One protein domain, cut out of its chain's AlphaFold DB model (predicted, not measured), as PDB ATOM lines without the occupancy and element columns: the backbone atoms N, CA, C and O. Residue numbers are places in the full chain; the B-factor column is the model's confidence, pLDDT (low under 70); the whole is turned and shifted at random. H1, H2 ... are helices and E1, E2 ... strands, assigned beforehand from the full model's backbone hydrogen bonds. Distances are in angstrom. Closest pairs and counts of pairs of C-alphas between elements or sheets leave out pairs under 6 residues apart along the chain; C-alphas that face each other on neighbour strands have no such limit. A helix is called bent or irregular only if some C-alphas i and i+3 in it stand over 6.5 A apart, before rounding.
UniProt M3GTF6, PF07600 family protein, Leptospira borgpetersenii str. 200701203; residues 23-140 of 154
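AT A GLANCE: This is residues 23 to 140 of the 154 residues of the protein "PF07600 family protein" of Leptospira borgpetersenii str. 200701203 (UniProt M3GTF6). Helix H4 lies in the middle, between the long, kinked H2 that crosses it on one side and a ribbon of two antiparallel strands, E1 and E2, whose E1 packs on it from the other side. H3 packs on H2 and on residues 104 to 108 of H4, H1 packs on H4 near the ribbon, and H6 makes the far end of the longest axis. The printed part has 118 residues, with six named helices and two named strands in the order E1 H1 H2 E2 H3 H4 H5 H6, and its class is mostly helix. It is compact, with a radius of gyration of the C-alphas of 13.8 A and spans of 45 by 31 by 24 A.

HOW THE PARTS SIT: Begin at E1, residues 23 to 27, the antiparallel neighbour of E2, residues 78 to 83; look for N 24 and O 81, 3.0 A apart, and N 79 and O 26, 2.8 A apart, both within hydrogen-bond range. H1, residues 28 to 33, touches H4, residues 104 to 117, at a shallow tilt of 32 degrees, only just short of steep; their closest C-alphas are those of Ile 30 and Glu 113, 6.7 A apart. Next comes H2, residues 38 to 57, irregular, with C-alphas 51 and 54 7.8 A apart and a kink of 49 degrees near residue 51. With residues 45 to 52 alone it touches H4, about perpendicular at 83 degrees, closest at the C-alphas of Leu 48 and Leu 111, 6.2 A apart. H3, residues 87 to 99, touches H2 at a steep tilt of 43 degrees, the same way, closest at the C-alphas of Ser 46 and Asp 89, 6.0 A apart. H3 also touches H4, with residues 93 to 97 alone, about perpendicular at 87 degrees, closest at the C-alphas of Ala 97 and Arg 104, 5.5 A apart. The closest C-alphas of E1 and H4 are those of Leu 24 and Cys 105, 5.4 A apart. H5, residues 122 to 125, is close to H4 but not clearly touching, closest at the C-alphas of Ile 110 and Gln 124, 8.0 A apart. H6, residues 131 to 138, only just touches H3, with 3 pairs of C-alphas within 8 A, the closest those of Gly 99 and Lys 131, 5.1 A apart. Each O i to N i+4 pair is within hydrogen-bond range in H1, H3, H4 and H6; in H2 12 of 16 are, and H5 is too short for such a pair.

IN THESE COORDINATES: Find C-alpha 23 at (520.474, 230.466, 474.902), where E1 begins. H2 runs 26.7 A from C-alpha 38, E2 15.6 A, H3 18.3 A, and H4 20.0 A from C-alpha 104 at (515.218, 238.047, 471.296). H6 ends at C-alpha 138, (510.113, 260.877, 462.283).

THE WHOLE: The C-alphas farthest apart, those of His 32 and Pro 140, are 45.7 A apart. The printed part has no cut; the link from H2 to E2, residues 58 to 77, is long, and the other links are tight. The mean pLDDT of the printed part is 90.7, and residues 122 to 126 and residue 140 are under 70.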
ATOM      1  N   THR A  23     521.572 230.872 474.031       97.81
ATOM      2  CA  THR A  23     520.474 230.466 474.902       97.81
ATOM      3  C   THR A  23     519.236 231.301 474.614       97.81
ATOM      4  O   THR A  23     519.304 232.530 474.594       97.81
ATOM      5  N   LEU A  24     518.090 230.637 474.474       98.00
ATOM      6  CA  LEU A  24     516.777 231.268 474.600       98.00
ATOM      7  C   LEU A  24     516.130 230.847 475.920       98.00
ATOM      8  O   LEU A  24     516.184 229.679 476.305       98.00
ATOM      9  N   LEU A  25     515.513 231.807 476.606       97.88
ATOM     10  CA  LEU A  25     514.617 231.542 477.727       97.88
ATOM     11  C   LEU A  25     513.194 231.486 477.181       97.88
ATOM     12  O   LEU A  25     512.679 232.490 476.690       97.88
ATOM     13  N   ILE A  26     512.574 230.313 477.227       97.12
ATOM     14  CA  ILE A  26     511.266 230.073 476.611       97.12
ATOM     15  C   ILE A  26     510.294 229.645 477.711       97.12
ATOM     16  O   ILE A  26     510.666 228.784 478.509       97.12
ATOM     17  N   PRO A  27     509.070 230.201 477.794       96.31
ATOM     18  CA  PRO A  27     508.098 229.752 478.780       96.31
ATOM     19  C   PRO A  27     507.820 228.259 478.605       96.31
ATOM     20  O   PRO A  27     507.616 227.790 477.484       96.31
ATOM     21  N   GLU A  28     507.805 227.510 479.706       96.94
ATOM     22  CA  GLU A  28     507.595 226.060 479.676       96.94
ATOM     23  C   GLU A  28     506.314 225.687 478.934       96.94
ATOM     24  O   GLU A  28     506.313 224.736 478.161       96.94
ATOM     25  N   GLN A  29     505.245 226.463 479.101       94.56
ATOM     26  CA  GLN A  29     503.976 226.276 478.392       94.56
ATOM     27  C   GLN A  29     504.189 226.204 476.872       94.56
ATOM     28  O   GLN A  29     503.759 225.249 476.234       94.56
ATOM     29  N   ILE A  30     504.948 227.147 476.305       95.19
ATOM     30  CA  ILE A  30     505.264 227.184 474.871       95.19
ATOM     31  C   ILE A  30     506.157 226.010 474.470       95.19
ATOM     32  O   ILE A  30     505.939 225.405 473.422       95.19
ATOM     33  N   VAL A  31     507.131 225.640 475.310       97.19
ATOM     34  CA  VAL A  31     507.971 224.458 475.062       97.19
ATOM     35  C   VAL A  31     507.121 223.196 474.934       97.19
ATOM     36  O   VAL A  31     507.359 222.409 474.020       97.19
ATOM     37  N   HIS A  32     506.144 223.000 475.821       95.62
ATOM     38  CA  HIS A  32     505.269 221.829 475.797       95.62
ATOM     39  C   HIS A  32     504.300 221.868 474.611       95.62
ATOM     40  O   HIS A  32     504.236 220.894 473.862       95.62
ATOM     41  N   LEU A  33     503.619 222.999 474.392       93.62
ATOM     42  CA  LEU A  33     502.647 223.175 473.307       93.62
ATOM     43  C   LEU A  33     503.272 222.911 471.931       93.62
ATOM     44  O   LEU A  33     502.766 222.109 471.151       93.62
ATOM     45  N   ARG A  34     504.432 223.516 471.662       94.06
ATOM     46  CA  ARG A  34     505.162 223.369 470.391       94.06
ATOM     47  C   ARG A  34     506.095 222.153 470.361       94.06
ATOM     48  O   ARG A  34     506.783 221.935 469.367       94.06
ATOM     49  N   LYS A  35     506.161 221.369 471.445       95.69
ATOM     50  CA  LYS A  35     507.080 220.224 471.610       95.69
ATOM     51  C   LYS A  35     508.537 220.585 471.272       95.69
ATOM     52  O   LYS A  35     509.247 219.818 470.614       95.69
ATOM     53  N   LEU A  36     508.986 221.764 471.709       97.00
ATOM     54  CA  LEU A  36     510.299 222.307 471.357       97.00
ATOM     55  C   LEU A  36     511.427 221.457 471.944       97.00
ATOM     56  O   LEU A  36     511.427 221.111 473.128       97.00
ATOM     57  N   LYS A  37     512.441 221.181 471.120       96.75
ATOM     58  CA  LYS A  37     513.644 220.441 471.518       96.75
ATOM     59  C   LYS A  37     514.903 221.247 471.185       96.75
ATOM     60  O   LYS A  37     514.967 221.803 470.087       96.75
ATOM     61  N   PRO A  38     515.925 221.281 472.064       95.00
ATOM     62  CA  PRO A  38     517.152 222.048 471.823       95.00
ATOM     63  C   PRO A  38     517.830 221.732 470.480       95.00
ATOM     64  O   PRO A  38     518.262 222.634 469.769       95.00
ATOM     65  N   ASN A  39     517.849 220.457 470.080       94.06
ATOM     66  CA  ASN A  39     518.456 220.001 468.825       94.06
ATOM     67  C   ASN A  39     517.678 220.399 467.557       94.06
ATOM     68  O   ASN A  39     518.256 220.394 466.475       94.06
ATOM     69  N   LYS A  40     516.393 220.754 467.674       96.31
ATOM     70  CA  LYS A  40     515.548 221.220 466.559       96.31
ATOM     71  C   LYS A  40     515.325 222.732 466.572       96.31
ATOM     72  O   LYS A  40     514.755 223.276 465.633       96.31
ATOM     73  N   LEU A  41     515.807 223.428 467.600       96.69
ATOM     74  CA  LEU A  41     515.503 224.841 467.815       96.69
ATOM     75  C   LEU A  41     516.070 225.756 466.720       96.69
ATOM     76  O   LEU A  41     515.473 226.782 466.417       96.69
ATOM     77  N   SER A  42     517.178 225.365 466.076       96.38
ATOM     78  CA  SER A  42     517.678 226.103 464.908       96.38
ATOM     79  C   SER A  42     516.708 226.025 463.732       96.38
ATOM     80  O   SER A  42     516.476 227.042 463.096       96.38
ATOM     81  N   GLN A  43     516.145 224.846 463.451       97.06
ATOM     82  CA  GLN A  43     515.186 224.657 462.358       97.06
ATOM     83  C   GLN A  43     513.877 225.391 462.653       97.06
ATOM     84  O   GLN A  43     513.317 226.039 461.774       97.06
ATOM     85  N   GLU A  44     513.434 225.329 463.908       97.75
ATOM     86  CA  GLU A  44     512.269 226.063 464.393       97.75
ATOM     87  C   GLU A  44     512.439 227.576 464.206       97.75
ATOM     88  O   GLU A  44     511.556 228.236 463.666       97.75
ATOM     89  N   LEU A  45     513.596 228.129 464.589       98.00
ATOM     90  CA  LEU A  45     513.890 229.547 464.393       98.00
ATOM     91  C   LEU A  45     513.836 229.933 462.907       98.00
ATOM     92  O   LEU A  45     513.177 230.915 462.566       98.00
ATOM     93  N   SER A  46     514.485 229.158 462.031       97.94
ATOM     94  CA  SER A  46     514.453 229.396 460.582       97.94
ATOM     95  C   SER A  46     513.020 229.396 460.044       97.94
ATOM     96  O   SER A  46     512.641 230.269 459.263       97.94
ATOM     97  N   PHE A  47     512.210 228.425 460.477       98.06
ATOM     98  CA  PHE A  47     510.811 228.297 460.081       98.06
ATOM     99  C   PHE A  47     509.986 229.520 460.504       98.06
ATOM    100  O   PHE A  47     509.342 230.147 459.658       98.06
ATOM    101  N   LEU A  48     510.063 229.906 461.781       98.06
ATOM    102  CA  LEU A  48     509.318 231.043 462.324       98.06
ATOM    103  C   LEU A  48     509.705 232.354 461.631       98.06
ATOM    104  O   LEU A  48     508.833 233.136 461.254       98.06
ATOM    105  N   LEU A  49     511.000 232.594 461.407       98.12
ATOM    106  CA  LEU A  49     511.460 233.796 460.710       98.12
ATOM    107  C   LEU A  49     510.985 233.826 459.258       98.12
ATOM    108  O   LEU A  49     510.471 234.850 458.809       98.12
ATOM    109  N   LYS A  50     511.095 232.705 458.535       97.75
ATOM    110  CA  LYS A  50     510.633 232.612 457.144       97.75
ATOM    111  C   LYS A  50     509.146 232.949 457.023       97.75
ATOM    112  O   LYS A  50     508.768 233.635 456.073       97.75
ATOM    113  N   LYS A  51     508.329 232.489 457.972       97.12
ATOM    114  CA  LYS A  51     506.876 232.687 457.958       97.12
ATOM    115  C   LYS A  51     506.459 234.082 458.425       97.12
ATOM    116  O   LYS A  51     505.626 234.707 457.779       97.12
ATOM    117  N   TYR A  52     507.055 234.598 459.500       95.88
ATOM    118  CA  TYR A  52     506.491 235.744 460.221       95.88
ATOM    119  C   TYR A  52     507.280 237.049 460.133       95.88
ATOM    120  O   TYR A  52     506.740 238.087 460.509       95.88
ATOM    121  N   GLN A  53     508.523 237.057 459.635       94.06
ATOM    122  CA  GLN A  53     509.354 238.273 459.670       94.06
ATOM    123  C   GLN A  53     508.690 239.493 459.007       94.06
ATOM    124  O   GLN A  53     508.756 240.593 459.549       94.06
ATOM    125  N   LYS A  54     508.019 239.304 457.861       93.50
ATOM    126  CA  LYS A  54     507.360 240.395 457.124       93.50
ATOM    127  C   LYS A  54     506.181 240.946 457.922       93.50
ATOM    128  O   LYS A  54     506.141 242.134 458.215       93.50
ATOM    129  N   CYS A  55     505.292 240.060 458.365       91.56
ATOM    130  CA  CYS A  55     504.116 240.439 459.143       91.56
ATOM    131  C   CYS A  55     504.488 241.062 460.499       91.56
ATOM    132  O   CYS A  55     503.765 241.918 461.002       91.56
ATOM    133  N   ALA A  56     505.616 240.661 461.094       89.56
ATOM    134  CA  ALA A  56     506.136 241.274 462.312       89.56
ATOM    135  C   ALA A  56     506.592 242.728 462.073       89.56
ATOM    136  O   ALA A  56     506.266 243.597 462.874       89.56
ATOM    137  N   LEU A  57     507.276 243.020 460.958       88.88
ATOM    138  CA  LEU A  57     507.744 244.372 460.589       88.88
ATOM    139  C   LEU A  57     506.620 245.383 460.301       88.88
ATOM    140  O   LEU A  57     506.842 246.599 460.309       88.88
ATOM    141  N   GLU A  58     505.427 244.888 459.999       88.50
ATOM    142  CA  GLU A  58     504.229 245.703 459.779       88.50
ATOM    143  C   GLU A  58     503.534 246.077 461.095       88.50
ATOM    144  O   GLU A  58     502.649 246.936 461.109       88.50
ATOM    145  N   LYS A  59     503.929 245.471 462.224       87.38
ATOM    146  CA  LYS A  59     503.329 245.778 463.522       87.38
ATOM    147  C   LYS A  59     503.726 247.171 463.983       87.38
ATOM    148  O   LYS A  59     504.901 247.495 464.125       87.38
ATOM    149  N   LYS A  60     502.704 247.983 464.260       85.38
ATOM    150  CA  LYS A  60     502.886 249.350 464.750       85.38
ATOM    151  C   LYS A  60     503.283 249.401 466.222       85.38
ATOM    152  O   LYS A  60     504.097 250.239 466.598       85.38
ATOM    153  N   PHE A  61     502.759 248.470 467.014       85.19
ATOM    154  CA  PHE A  61     502.937 248.418 468.460       85.19
ATOM    155  C   PHE A  61     503.445 247.043 468.886       85.19
ATOM    156  O   PHE A  61     502.950 246.017 468.411       85.19
ATOM    157  N   LEU A  62     504.440 247.030 469.771       85.75
ATOM    158  CA  LEU A  62     504.949 245.822 470.408       85.75
ATOM    159  C   LEU A  62     505.694 246.175 471.701       85.75
ATOM    160  O   LEU A  62     506.275 247.250 471.842       85.75
ATOM    161  N   GLY A  63     505.720 245.244 472.654       81.88
ATOM    162  CA  GLY A  63     506.350 245.480 473.954       81.88
ATOM    163  C   GLY A  63     505.446 246.290 474.885       81.88
ATOM    164  O   GLY A  63     504.259 246.414 474.637       81.88
ATOM    165  N   ARG A  64     505.957 246.789 476.011       77.56
ATOM    166  CA  ARG A  64     505.149 247.545 476.993       77.56
ATOM    167  C   ARG A  64     505.596 248.982 477.184       77.56
ATOM    168  O   ARG A  64     504.805 249.806 477.613       77.56
ATOM    169  N   SER A  65     506.864 249.262 476.915       72.75
ATOM    170  CA  SER A  65     507.477 250.555 477.194       72.75
ATOM    171  C   SER A  65     508.520 250.870 476.137       72.75
ATOM    172  O   SER A  65     509.309 249.993 475.792       72.75
ATOM    173  N   PHE A  66     508.557 252.121 475.697       74.81
ATOM    174  CA  PHE A  66     509.637 252.725 474.919       74.81
ATOM    175  C   PHE A  66     510.240 253.867 475.767       74.81
ATOM    176  O   PHE A  66     509.476 254.485 476.509       74.81
ATOM    177  N   PRO A  67     511.564 254.148 475.746       76.69
ATOM    178  CA  PRO A  67     512.622 253.617 474.871       76.69
ATOM    179  C   PRO A  67     513.231 252.272 475.291       76.69
ATOM    180  O   PRO A  67     514.078 251.724 474.577       76.69
ATOM    181  N   ALA A  68     512.824 251.737 476.443       85.12
ATOM    182  CA  ALA A  68     513.386 250.511 476.995       85.12
ATOM    183  C   ALA A  68     513.058 249.267 476.151       85.12
ATOM    184  O   ALA A  68     512.020 249.173 475.502       85.12
ATOM    185  N   VAL A  69     513.939 248.267 476.193       90.31
ATOM    186  CA  VAL A  69     513.665 246.956 475.590       90.31
ATOM    187  C   VAL A  69     512.651 246.212 476.451       90.31
ATOM    188  O   VAL A  69     512.835 246.064 477.658       90.31
ATOM    189  N   SER A  70     511.595 245.692 475.831       91.56
ATOM    190  CA  SER A  70     510.604 244.875 476.529       91.56
ATOM    191  C   SER A  70     511.045 243.412 476.639       91.56
ATOM    192  O   SER A  70     511.436 242.766 475.660       91.56
ATOM    193  N   TYR A  71     510.947 242.865 477.849       92.31
ATOM    194  CA  TYR A  71     511.288 241.479 478.176       92.31
ATOM    195  C   TYR A  71     510.035 240.657 478.509       92.31
ATOM    196  O   TYR A  71     508.915 241.174 478.594       92.31
ATOM    197  N   GLN A  72     510.224 239.349 478.680       90.38
ATOM    198  CA  GLN A  72     509.176 238.426 479.116       90.38
ATOM    199  C   GLN A  72     508.572 238.860 480.461       90.38
ATOM    200  O   GLN A  72     509.212 239.544 481.261       90.38
ATOM    201  N   ARG A  73     507.307 238.487 480.710       87.81
ATOM    202  CA  ARG A  73     506.643 238.834 481.974       87.81
ATOM    203  C   ARG A  73     507.356 238.163 483.154       87.81
ATOM    204  O   ARG A  73     507.847 237.044 483.029       87.81
ATOM    205  N   LYS A  74     507.364 238.837 484.308       87.88
ATOM    206  CA  LYS A  74     507.771 238.219 485.577       87.88
ATOM    207  C   LYS A  74     506.802 237.083 485.935       87.88
ATOM    208  O   LYS A  74     505.644 237.118 485.524       87.88
ATOM    209  N   GLY A  75     507.285 236.095 486.688       89.31
ATOM    210  CA  GLY A  75     506.476 234.967 487.170       89.31
ATOM    211  C   GLY A  75     506.279 233.821 486.170       89.31
ATOM    212  O   GLY A  75     505.635 232.832 486.504       89.31
ATOM    213  N   LEU A  76     506.843 233.910 484.962       90.94
ATOM    214  CA  LEU A  76     506.832 232.794 484.016       90.94
ATOM    215  C   LEU A  76     507.859 231.734 484.425       90.94
ATOM    216  O   LEU A  76     509.009 232.059 484.723       90.94
ATOM    217  N   LYS A  77     507.470 230.457 484.361       96.31
ATOM    218  CA  LYS A  77     508.420 229.340 484.414       96.31
ATOM    219  C   LYS A  77     509.174 229.283 483.088       96.31
ATOM    220  O   LYS A  77     508.591 228.950 482.056       96.31
ATOM    221  N   LEU A  78     510.444 229.681 483.104       96.62
ATOM    222  CA  LEU A  78     511.286 229.759 481.913       96.62
ATOM    223  C   LEU A  78     512.195 228.536 481.822       96.62
ATOM    224  O   LEU A  78     512.960 228.245 482.738       96.62
ATOM    225  N   LYS A  79     512.178 227.877 480.666       97.62
ATOM    226  CA  LYS A  79     513.119 226.818 480.325       97.62
ATOM    227  C   LYS A  79     514.294 227.389 479.545       97.62
ATOM    228  O   LYS A  79     514.117 228.084 478.541       97.62
ATOM    229  N   LYS A  80     515.506 227.060 479.993       97.81
ATOM    230  CA  LYS A  80     516.758 227.431 479.331       97.81
ATOM    231  C   LYS A  80     517.021 226.478 478.164       97.81
ATOM    232  O   LYS A  80     517.205 225.282 478.369       97.81
ATOM    233  N   MET A  81     517.015 227.001 476.942       97.50
ATOM    234  CA  MET A  81     517.141 226.209 475.718       97.50
ATOM    235  C   MET A  81     518.407 226.620 474.966       97.50
ATOM    236  O   MET A  81     518.459 227.678 474.339       97.50
ATOM    237  N   ASN A  82     519.439 225.781 475.065       97.19
ATOM    238  CA  ASN A  82     520.741 226.016 474.444       97.19
ATOM    239  C   ASN A  82     520.797 225.379 473.054       97.19
ATOM    240  O   ASN A  82     520.468 224.204 472.901       97.19
ATOM    241  N   PHE A  83     521.238 226.126 472.048       96.25
ATOM    242  CA  PHE A  83     521.362 225.633 470.677       96.25
ATOM    243  C   PHE A  83     522.376 226.463 469.884       96.25
ATOM    244  O   PHE A  83     522.877 227.477 470.363       96.25
ATOM    245  N   ARG A  84     522.702 226.017 468.668       95.25
ATOM    246  CA  ARG A  84     523.590 226.726 467.738       95.25
ATOM    247  C   ARG A  84     522.763 227.145 466.518       95.25
ATOM    248  O   ARG A  84     522.467 226.273 465.700       95.25
ATOM    249  N   PRO A  85     522.302 228.404 466.436       94.62
ATOM    250  CA  PRO A  85     521.482 228.871 465.325       94.62
ATOM    251  C   PRO A  85     522.311 229.007 464.047       94.62
ATOM    252  O   PRO A  85     523.531 229.170 464.095       94.62
ATOM    253  N   ASN A  86     521.630 229.031 462.902       93.94
ATOM    254  CA  ASN A  86     522.200 229.628 461.702       93.94
ATOM    255  C   ASN A  86     522.500 231.120 461.965       93.94
ATOM    256  O   ASN A  86     521.668 231.831 462.532       93.94
ATOM    257  N   GLU A  87     523.678 231.594 461.558       93.69
ATOM    258  CA  GLU A  87     524.125 232.971 461.810       93.69
ATOM    259  C   GLU A  87     523.166 234.011 461.224       93.69
ATOM    260  O   GLU A  87     522.797 234.965 461.909       93.69
ATOM    261  N   LYS A  88     522.690 233.788 459.992       94.94
ATOM    262  CA  LYS A  88     521.745 234.681 459.316       94.94
ATOM    263  C   LYS A  88     520.439 234.787 460.094       94.94
ATOM    264  O   LYS A  88     519.934 235.892 460.291       94.94
ATOM    265  N   ASP A  89     519.914 233.664 460.568       96.81
ATOM    266  CA  ASP A  89     518.667 233.634 461.337       96.81
ATOM    267  C   ASP A  89     518.833 234.316 462.697       96.81
ATOM    268  O   ASP A  89     517.968 235.077 463.129       96.81
ATOM    269  N   TRP A  90     519.973 234.112 463.362       96.88
ATOM    270  CA  TRP A  90     520.256 234.760 464.640       96.88
ATOM    271  C   TRP A  90     520.394 236.281 464.514       96.88
ATOM    272  O   TRP A  90     519.843 237.029 465.331       96.88
ATOM    273  N   VAL A  91     521.090 236.746 463.471       96.94
ATOM    274  CA  VAL A  91     521.196 238.173 463.137       96.94
ATOM    275  C   VAL A  91     519.819 238.740 462.803       96.94
ATOM    276  O   VAL A  91     519.438 239.764 463.368       96.94
ATOM    277  N   THR A  92     519.039 238.045 461.972       97.69
ATOM    278  CA  THR A  92     517.678 238.458 461.588       97.69
ATOM    279  C   THR A  92     516.781 238.610 462.814       97.69
ATOM    280  O   THR A  92     516.158 239.657 462.991       97.69
ATOM    281  N   LEU A  93     516.774 237.627 463.722       98.06
ATOM    282  CA  LEU A  93     516.037 237.715 464.985       98.06
ATOM    283  C   LEU A  93     516.492 238.919 465.819       98.06
ATOM    284  O   LEU A  93     515.663 239.606 466.407       98.06
ATOM    285  N   GLY A  94     517.799 239.186 465.875       97.44
ATOM    286  CA  GLY A  94     518.359 240.331 466.592       97.44
ATOM    287  C   GLY A  94     517.913 241.681 466.033       97.44
ATOM    288  O   GLY A  94     517.480 242.537 466.803       97.44
ATOM    289  N   VAL A  95     517.986 241.858 464.714       96.62
ATOM    290  CA  VAL A  95     517.566 243.091 464.027       96.62
ATOM    291  C   VAL A  95     516.064 243.311 464.189       96.62
ATOM    292  O   VAL A  95     515.647 244.410 464.552       96.62
ATOM    293  N   LEU A  96     515.256 242.262 463.996       95.56
ATOM    294  CA  LEU A  96     513.811 242.329 464.217       95.56
ATOM    295  C   LEU A  96     513.486 242.697 465.664       95.56
ATOM    296  O   LEU A  96     512.716 243.619 465.898       95.56
ATOM    297  N   ALA A  97     514.098 242.023 466.639       95.19
ATOM    298  CA  ALA A  97     513.858 242.286 468.054       95.19
ATOM    299  C   ALA A  97     514.187 243.742 468.418       95.19
ATOM    300  O   ALA A  97     513.381 244.420 469.054       95.19
ATOM    301  N   LEU A  98     515.325 244.251 467.933       93.56
ATOM    302  CA  LEU A  98     515.720 245.644 468.121       93.56
ATOM    303  C   LEU A  98     514.699 246.611 467.511       93.56
ATOM    304  O   LEU A  98     514.247 247.525 468.202       93.56
ATOM    305  N   GLY A  99     514.332 246.412 466.243       92.25
ATOM    306  CA  GLY A  99     513.385 247.272 465.531       92.25
ATOM    307  C   GLY A  99     511.979 247.255 466.133       92.25
ATOM    308  O   GLY A  99     511.288 248.273 466.140       92.25
ATOM    309  N   LEU A 100     511.584 246.123 466.708       91.94
ATOM    310  CA  LEU A 100     510.309 245.944 467.388       91.94
ATOM    311  C   LEU A 100     510.345 246.340 468.876       91.94
ATOM    312  O   LEU A 100     509.315 246.292 469.536       91.94
ATOM    313  N   GLY A 101     511.501 246.737 469.421       91.94
ATOM    314  CA  GLY A 101     511.624 247.179 470.817       91.94
ATOM    315  C   GLY A 101     511.516 246.057 471.861       91.94
ATOM    316  O   GLY A 101     511.184 246.311 473.019       91.94
ATOM    317  N   VAL A 102     511.807 244.811 471.488       93.50
ATOM    318  CA  VAL A 102     511.689 243.627 472.357       93.50
ATOM    319  C   VAL A 102     513.003 242.850 472.447       93.50
ATOM    320  O   VAL A 102     513.903 242.999 471.627       93.50
ATOM    321  N   SER A 103     513.140 241.996 473.460       95.25
ATOM    322  CA  SER A 103     514.263 241.052 473.549       95.25
ATOM    323  C   SER A 103     514.120 239.894 472.548       95.25
ATOM    324  O   SER A 103     513.008 239.525 472.173       95.25
ATOM    325  N   ARG A 104     515.234 239.246 472.168       97.69
ATOM    326  CA  ARG A 104     515.218 238.047 471.296       97.69
ATOM    327  C   ARG A 104     514.368 236.909 471.875       97.69
ATOM    328  O   ARG A 104     513.637 236.261 471.134       97.69
ATOM    329  N   CYS A 105     514.439 236.690 473.191       96.94
ATOM    330  CA  CYS A 105     513.655 235.672 473.901       96.94
ATOM    331  C   CYS A 105     512.151 235.960 473.820       96.94
ATOM    332  O   CYS A 105     511.358 235.061 473.538       96.94
ATOM    333  N   LEU A 106     511.765 237.225 474.026       95.00
ATOM    334  CA  LEU A 106     510.374 237.644 473.894       95.00
ATOM    335  C   LEU A 106     509.897 237.515 472.444       95.00
ATOM    336  O   LEU A 106     508.844 236.929 472.227       95.00
ATOM    337  N   LEU A 107     510.680 237.979 471.464       96.25
ATOM    338  CA  LEU A 107     510.321 237.853 470.050       96.25
ATOM    339  C   LEU A 107     510.143 236.392 469.640       96.25
ATOM    340  O   LEU A 107     509.128 236.052 469.049       96.25
ATOM    341  N   PHE A 108     511.076 235.509 470.002       97.44
ATOM    342  CA  PHE A 108     510.921 234.082 469.725       97.44
ATOM    343  C   PHE A 108     509.628 233.521 470.337       97.44
ATOM    344  O   PHE A 108     508.904 232.788 469.673       97.44
ATOM    345  N   THR A 109     509.323 233.897 471.585       95.75
ATOM    346  CA  THR A 109     508.096 233.469 472.277       95.75
ATOM    347  C   THR A 109     506.845 233.942 471.533       95.75
ATOM    348  O   THR A 109     505.966 233.126 471.286       95.75
ATOM    349  N   ILE A 110     506.798 235.219 471.121       94.19
ATOM    350  CA  ILE A 110     505.710 235.793 470.309       94.19
ATOM    351  C   ILE A 110     505.496 234.965 469.041       94.19
ATOM    352  O   ILE A 110     504.375 234.566 468.752       94.19
ATOM    353  N   LEU A 111     506.566 234.704 468.285       96.06
ATOM    354  CA  LEU A 111     506.467 233.985 467.014       96.06
ATOM    355  C   LEU A 111     506.002 232.537 467.212       96.06
ATOM    356  O   LEU A 111     505.177 232.047 466.449       96.06
ATOM    357  N   ALA A 112     506.510 231.860 468.243       95.94
ATOM    358  CA  ALA A 112     506.134 230.484 468.552       95.94
ATOM    359  C   ALA A 112     504.680 230.366 469.040       95.94
ATOM    360  O   ALA A 112     503.998 229.399 468.704       95.94
ATOM    361  N   GLU A 113     504.202 231.336 469.822       93.75
ATOM    362  CA  GLU A 113     502.807 231.401 470.264       93.75
ATOM    363  C   GLU A 113     501.881 231.730 469.090       93.75
ATOM    364  O   GLU A 113     500.882 231.043 468.904       93.75
ATOM    365  N   TRP A 114     502.276 232.679 468.233       93.75
ATOM    366  CA  TRP A 114     501.540 233.028 467.018       93.75
ATOM    367  C   TRP A 114     501.398 231.843 466.060       93.75
ATOM    368  O   TRP A 114     500.327 231.616 465.504       93.75
ATOM    369  N   GLU A 115     502.438 231.026 465.901       95.00
ATOM    370  CA  GLU A 115     502.327 229.785 465.132       95.00
ATOM    371  C   GLU A 115     501.325 228.796 465.738       95.00
ATOM    372  O   GLU A 115     500.684 228.047 465.007       95.00
ATOM    373  N   ASN A 116     501.188 228.767 467.063       92.19
ATOM    374  CA  ASN A 116     500.282 227.845 467.736       92.19
ATOM    375  C   ASN A 116     498.816 228.300 467.670       92.19
ATOM    376  O   ASN A 116     497.929 227.470 467.502       92.19
ATOM    377  N   THR A 117     498.557 229.596 467.840       90.75
ATOM    378  CA  THR A 117     497.196 230.155 467.929       90.75
ATOM    379  C   THR A 117     496.690 230.730 466.608       90.75
ATOM    380  O   THR A 117     495.505 231.016 466.495       90.75
ATOM    381  N   ASN A 118     497.566 230.925 465.614       87.00
ATOM    382  CA  ASN A 118     497.341 231.760 464.424       87.00
ATOM    383  C   ASN A 118     497.021 233.235 464.727       87.00
ATOM    384  O   ASN A 118     496.755 234.017 463.814       87.00
ATOM    385  N   GLU A 119     497.168 233.657 465.982       84.25
ATOM    386  CA  GLU A 119     496.934 235.022 466.435       84.25
ATOM    387  C   GLU A 119     498.166 235.577 467.138       84.25
ATOM    388  O   GLU A 119     498.862 234.879 467.874       84.25
ATOM    389  N   ILE A 120     498.437 236.866 466.951       81.00
ATOM    390  CA  ILE A 120     499.506 237.508 467.716       81.00
ATOM    391  C   ILE A 120     499.000 237.683 469.147       81.00
ATOM    392  O   ILE A 120     497.921 238.258 469.315       81.00
ATOM    393  N   PRO A 121     499.754 237.263 470.175       78.50
ATOM    394  CA  PRO A 121     499.236 237.283 471.534       78.50
ATOM    395  C   PRO A 121     498.836 238.702 471.964       78.50
ATOM    396  O   PRO A 121     499.657 239.622 472.006       78.50
ATOM    397  N   TYR A 122     497.553 238.875 472.297       64.25
ATOM    398  CA  TYR A 122     496.917 240.176 472.560       64.25
ATOM    399  C   TYR A 122     497.641 241.001 473.633       64.25
ATOM    400  O   TYR A 122     497.800 242.217 473.547       64.25
ATOM    401  N   TYR A 123     498.179 240.311 474.634       64.50
ATOM    402  CA  TYR A 123     498.882 240.916 475.756       64.50
ATOM    403  C   TYR A 123     500.250 241.533 475.382       64.50
ATOM    404  O   TYR A 123     500.975 242.015 476.265       64.50
ATOM    405  N   GLN A 124     500.606 241.492 474.091       62.19
ATOM    406  CA  GLN A 124     501.826 242.023 473.482       62.19
ATOM    407  C   GLN A 124     501.543 243.002 472.317       62.19
ATOM    408  O   GLN A 124     502.482 243.673 471.895       62.19
ATOM    409  N   THR A 125     500.299 243.118 471.813       58.41
ATOM    410  CA  THR A 125     499.936 243.927 470.621       58.41
ATOM    411  C   THR A 125     499.371 245.318 470.920       58.41
ATOM    412  O   THR A 125     499.431 246.179 470.050       58.41
ATOM    413  N   GLY A 126     498.897 245.587 472.142       65.50
ATOM    414  CA  GLY A 126     498.492 246.929 472.611       65.50
ATOM    415  C   GLY A 126     499.637 247.750 473.223       65.50
ATOM    416  O   GLY A 126     499.421 248.548 474.129       65.50
ATOM    417  N   GLY A 127     500.866 247.441 472.815       76.94
ATOM    418  CA  GLY A 127     502.110 247.879 473.434       76.94
ATOM    419  C   GLY A 127     502.560 249.305 473.133       76.94
ATOM    420  O   GLY A 127     501.822 250.113 472.585       76.94
ATOM    421  N   ALA A 128     503.826 249.598 473.432       83.50
ATOM    422  CA  ALA A 128     504.470 250.823 472.962       83.50
ATOM    423  C   ALA A 128     504.680 250.791 471.434       83.50
ATOM    424  O   ALA A 128     504.752 249.715 470.833       83.50
ATOM    425  N   LEU A 129     504.802 251.965 470.804       86.69
ATOM    426  CA  LEU A 129     505.173 252.062 469.389       86.69
ATOM    427  C   LEU A 129     506.526 251.387 469.141       86.69
ATOM    428  O   LEU A 129     507.469 251.529 469.926       86.69
ATOM    429  N   THR A 130     506.635 250.658 468.030       88.25
ATOM    430  CA  THR A 130     507.910 250.041 467.650       88.25
ATOM    431  C   THR A 130     508.911 251.103 467.195       88.25
ATOM    432  O   THR A 130     508.529 252.147 466.658       88.25
ATOM    433  N   LYS A 131     510.217 250.826 467.336       88.31
ATOM    434  CA  LYS A 131     511.267 251.724 466.817       88.31
ATOM    435  C   LYS A 131     511.119 251.932 465.321       88.31
ATOM    436  O   LYS A 131     511.303 253.041 464.847       88.31
ATOM    437  N   ILE A 132     510.781 250.878 464.583       88.25
ATOM    438  CA  ILE A 132     510.571 250.969 463.137       88.25
ATOM    439  C   ILE A 132     509.408 251.910 462.813       88.25
ATOM    440  O   ILE A 132     509.521 252.699 461.881       88.25
ATOM    441  N   THR A 133     508.314 251.859 463.572       87.00
ATOM    442  CA  THR A 133     507.182 252.770 463.373       87.00
ATOM    443  C   THR A 133     507.550 254.209 463.698       87.00
ATOM    444  O   THR A 133     507.361 255.068 462.844       87.00
ATOM    445  N   LEU A 134     508.177 254.461 464.850       87.44
ATOM    446  CA  LEU A 134     508.654 255.801 465.207       87.44
ATOM    447  C   LEU A 134     509.640 256.351 464.171       87.44
ATOM    448  O   LEU A 134     509.540 257.501 463.766       87.44
ATOM    449  N   LEU A 135     510.569 255.522 463.688       86.62
ATOM    450  CA  LEU A 135     511.499 255.914 462.630       86.62
ATOM    451  C   LEU A 135     510.772 256.252 461.328       86.62
ATOM    452  O   LEU A 135     511.182 257.184 460.657       86.62
ATOM    453  N   ARG A 136     509.707 255.534 460.957       85.50
ATOM    454  CA  ARG A 136     508.899 255.865 459.769       85.50
ATOM    455  C   ARG A 136     508.131 257.180 459.930       85.50
ATOM    456  O   ARG A 136     507.932 257.858 458.933       85.50
ATOM    457  N   GLU A 137     507.711 257.516 461.146       85.81
ATOM    458  CA  GLU A 137     506.998 258.764 461.457       85.81
ATOM    459  C   GLU A 137     507.940 259.972 461.514       85.81
ATOM    460  O   GLU A 137     507.619 261.032 460.987       85.81
ATOM    461  N   ILE A 138     509.116 259.808 462.128       85.12
ATOM    462  CA  ILE A 138     510.113 260.877 462.283       85.12
ATOM    463  C   ILE A 138     510.945 261.038 461.010       85.12
ATOM    464  O   ILE A 138     511.413 262.139 460.726       85.12
ATOM    465  N   SER A 139     511.163 259.959 460.245       74.56
ATOM    466  CA  SER A 139     511.984 260.022 459.040       74.56
ATOM    467  C   SER A 139     511.300 260.917 458.007       74.56
ATOM    468  O   SER A 139     510.236 260.574 457.490       74.56
ATOM    469  N   PRO A 140     511.947 262.017 457.615       59.16
ATOM    470  CA  PRO A 140     511.478 262.838 456.515       59.16
ATOM    471  C   PRO A 140     511.489 262.024 455.210       59.16
ATOM    472  O   PRO A 140     512.234 261.040 455.093       59.16
TER     473      PRO A 140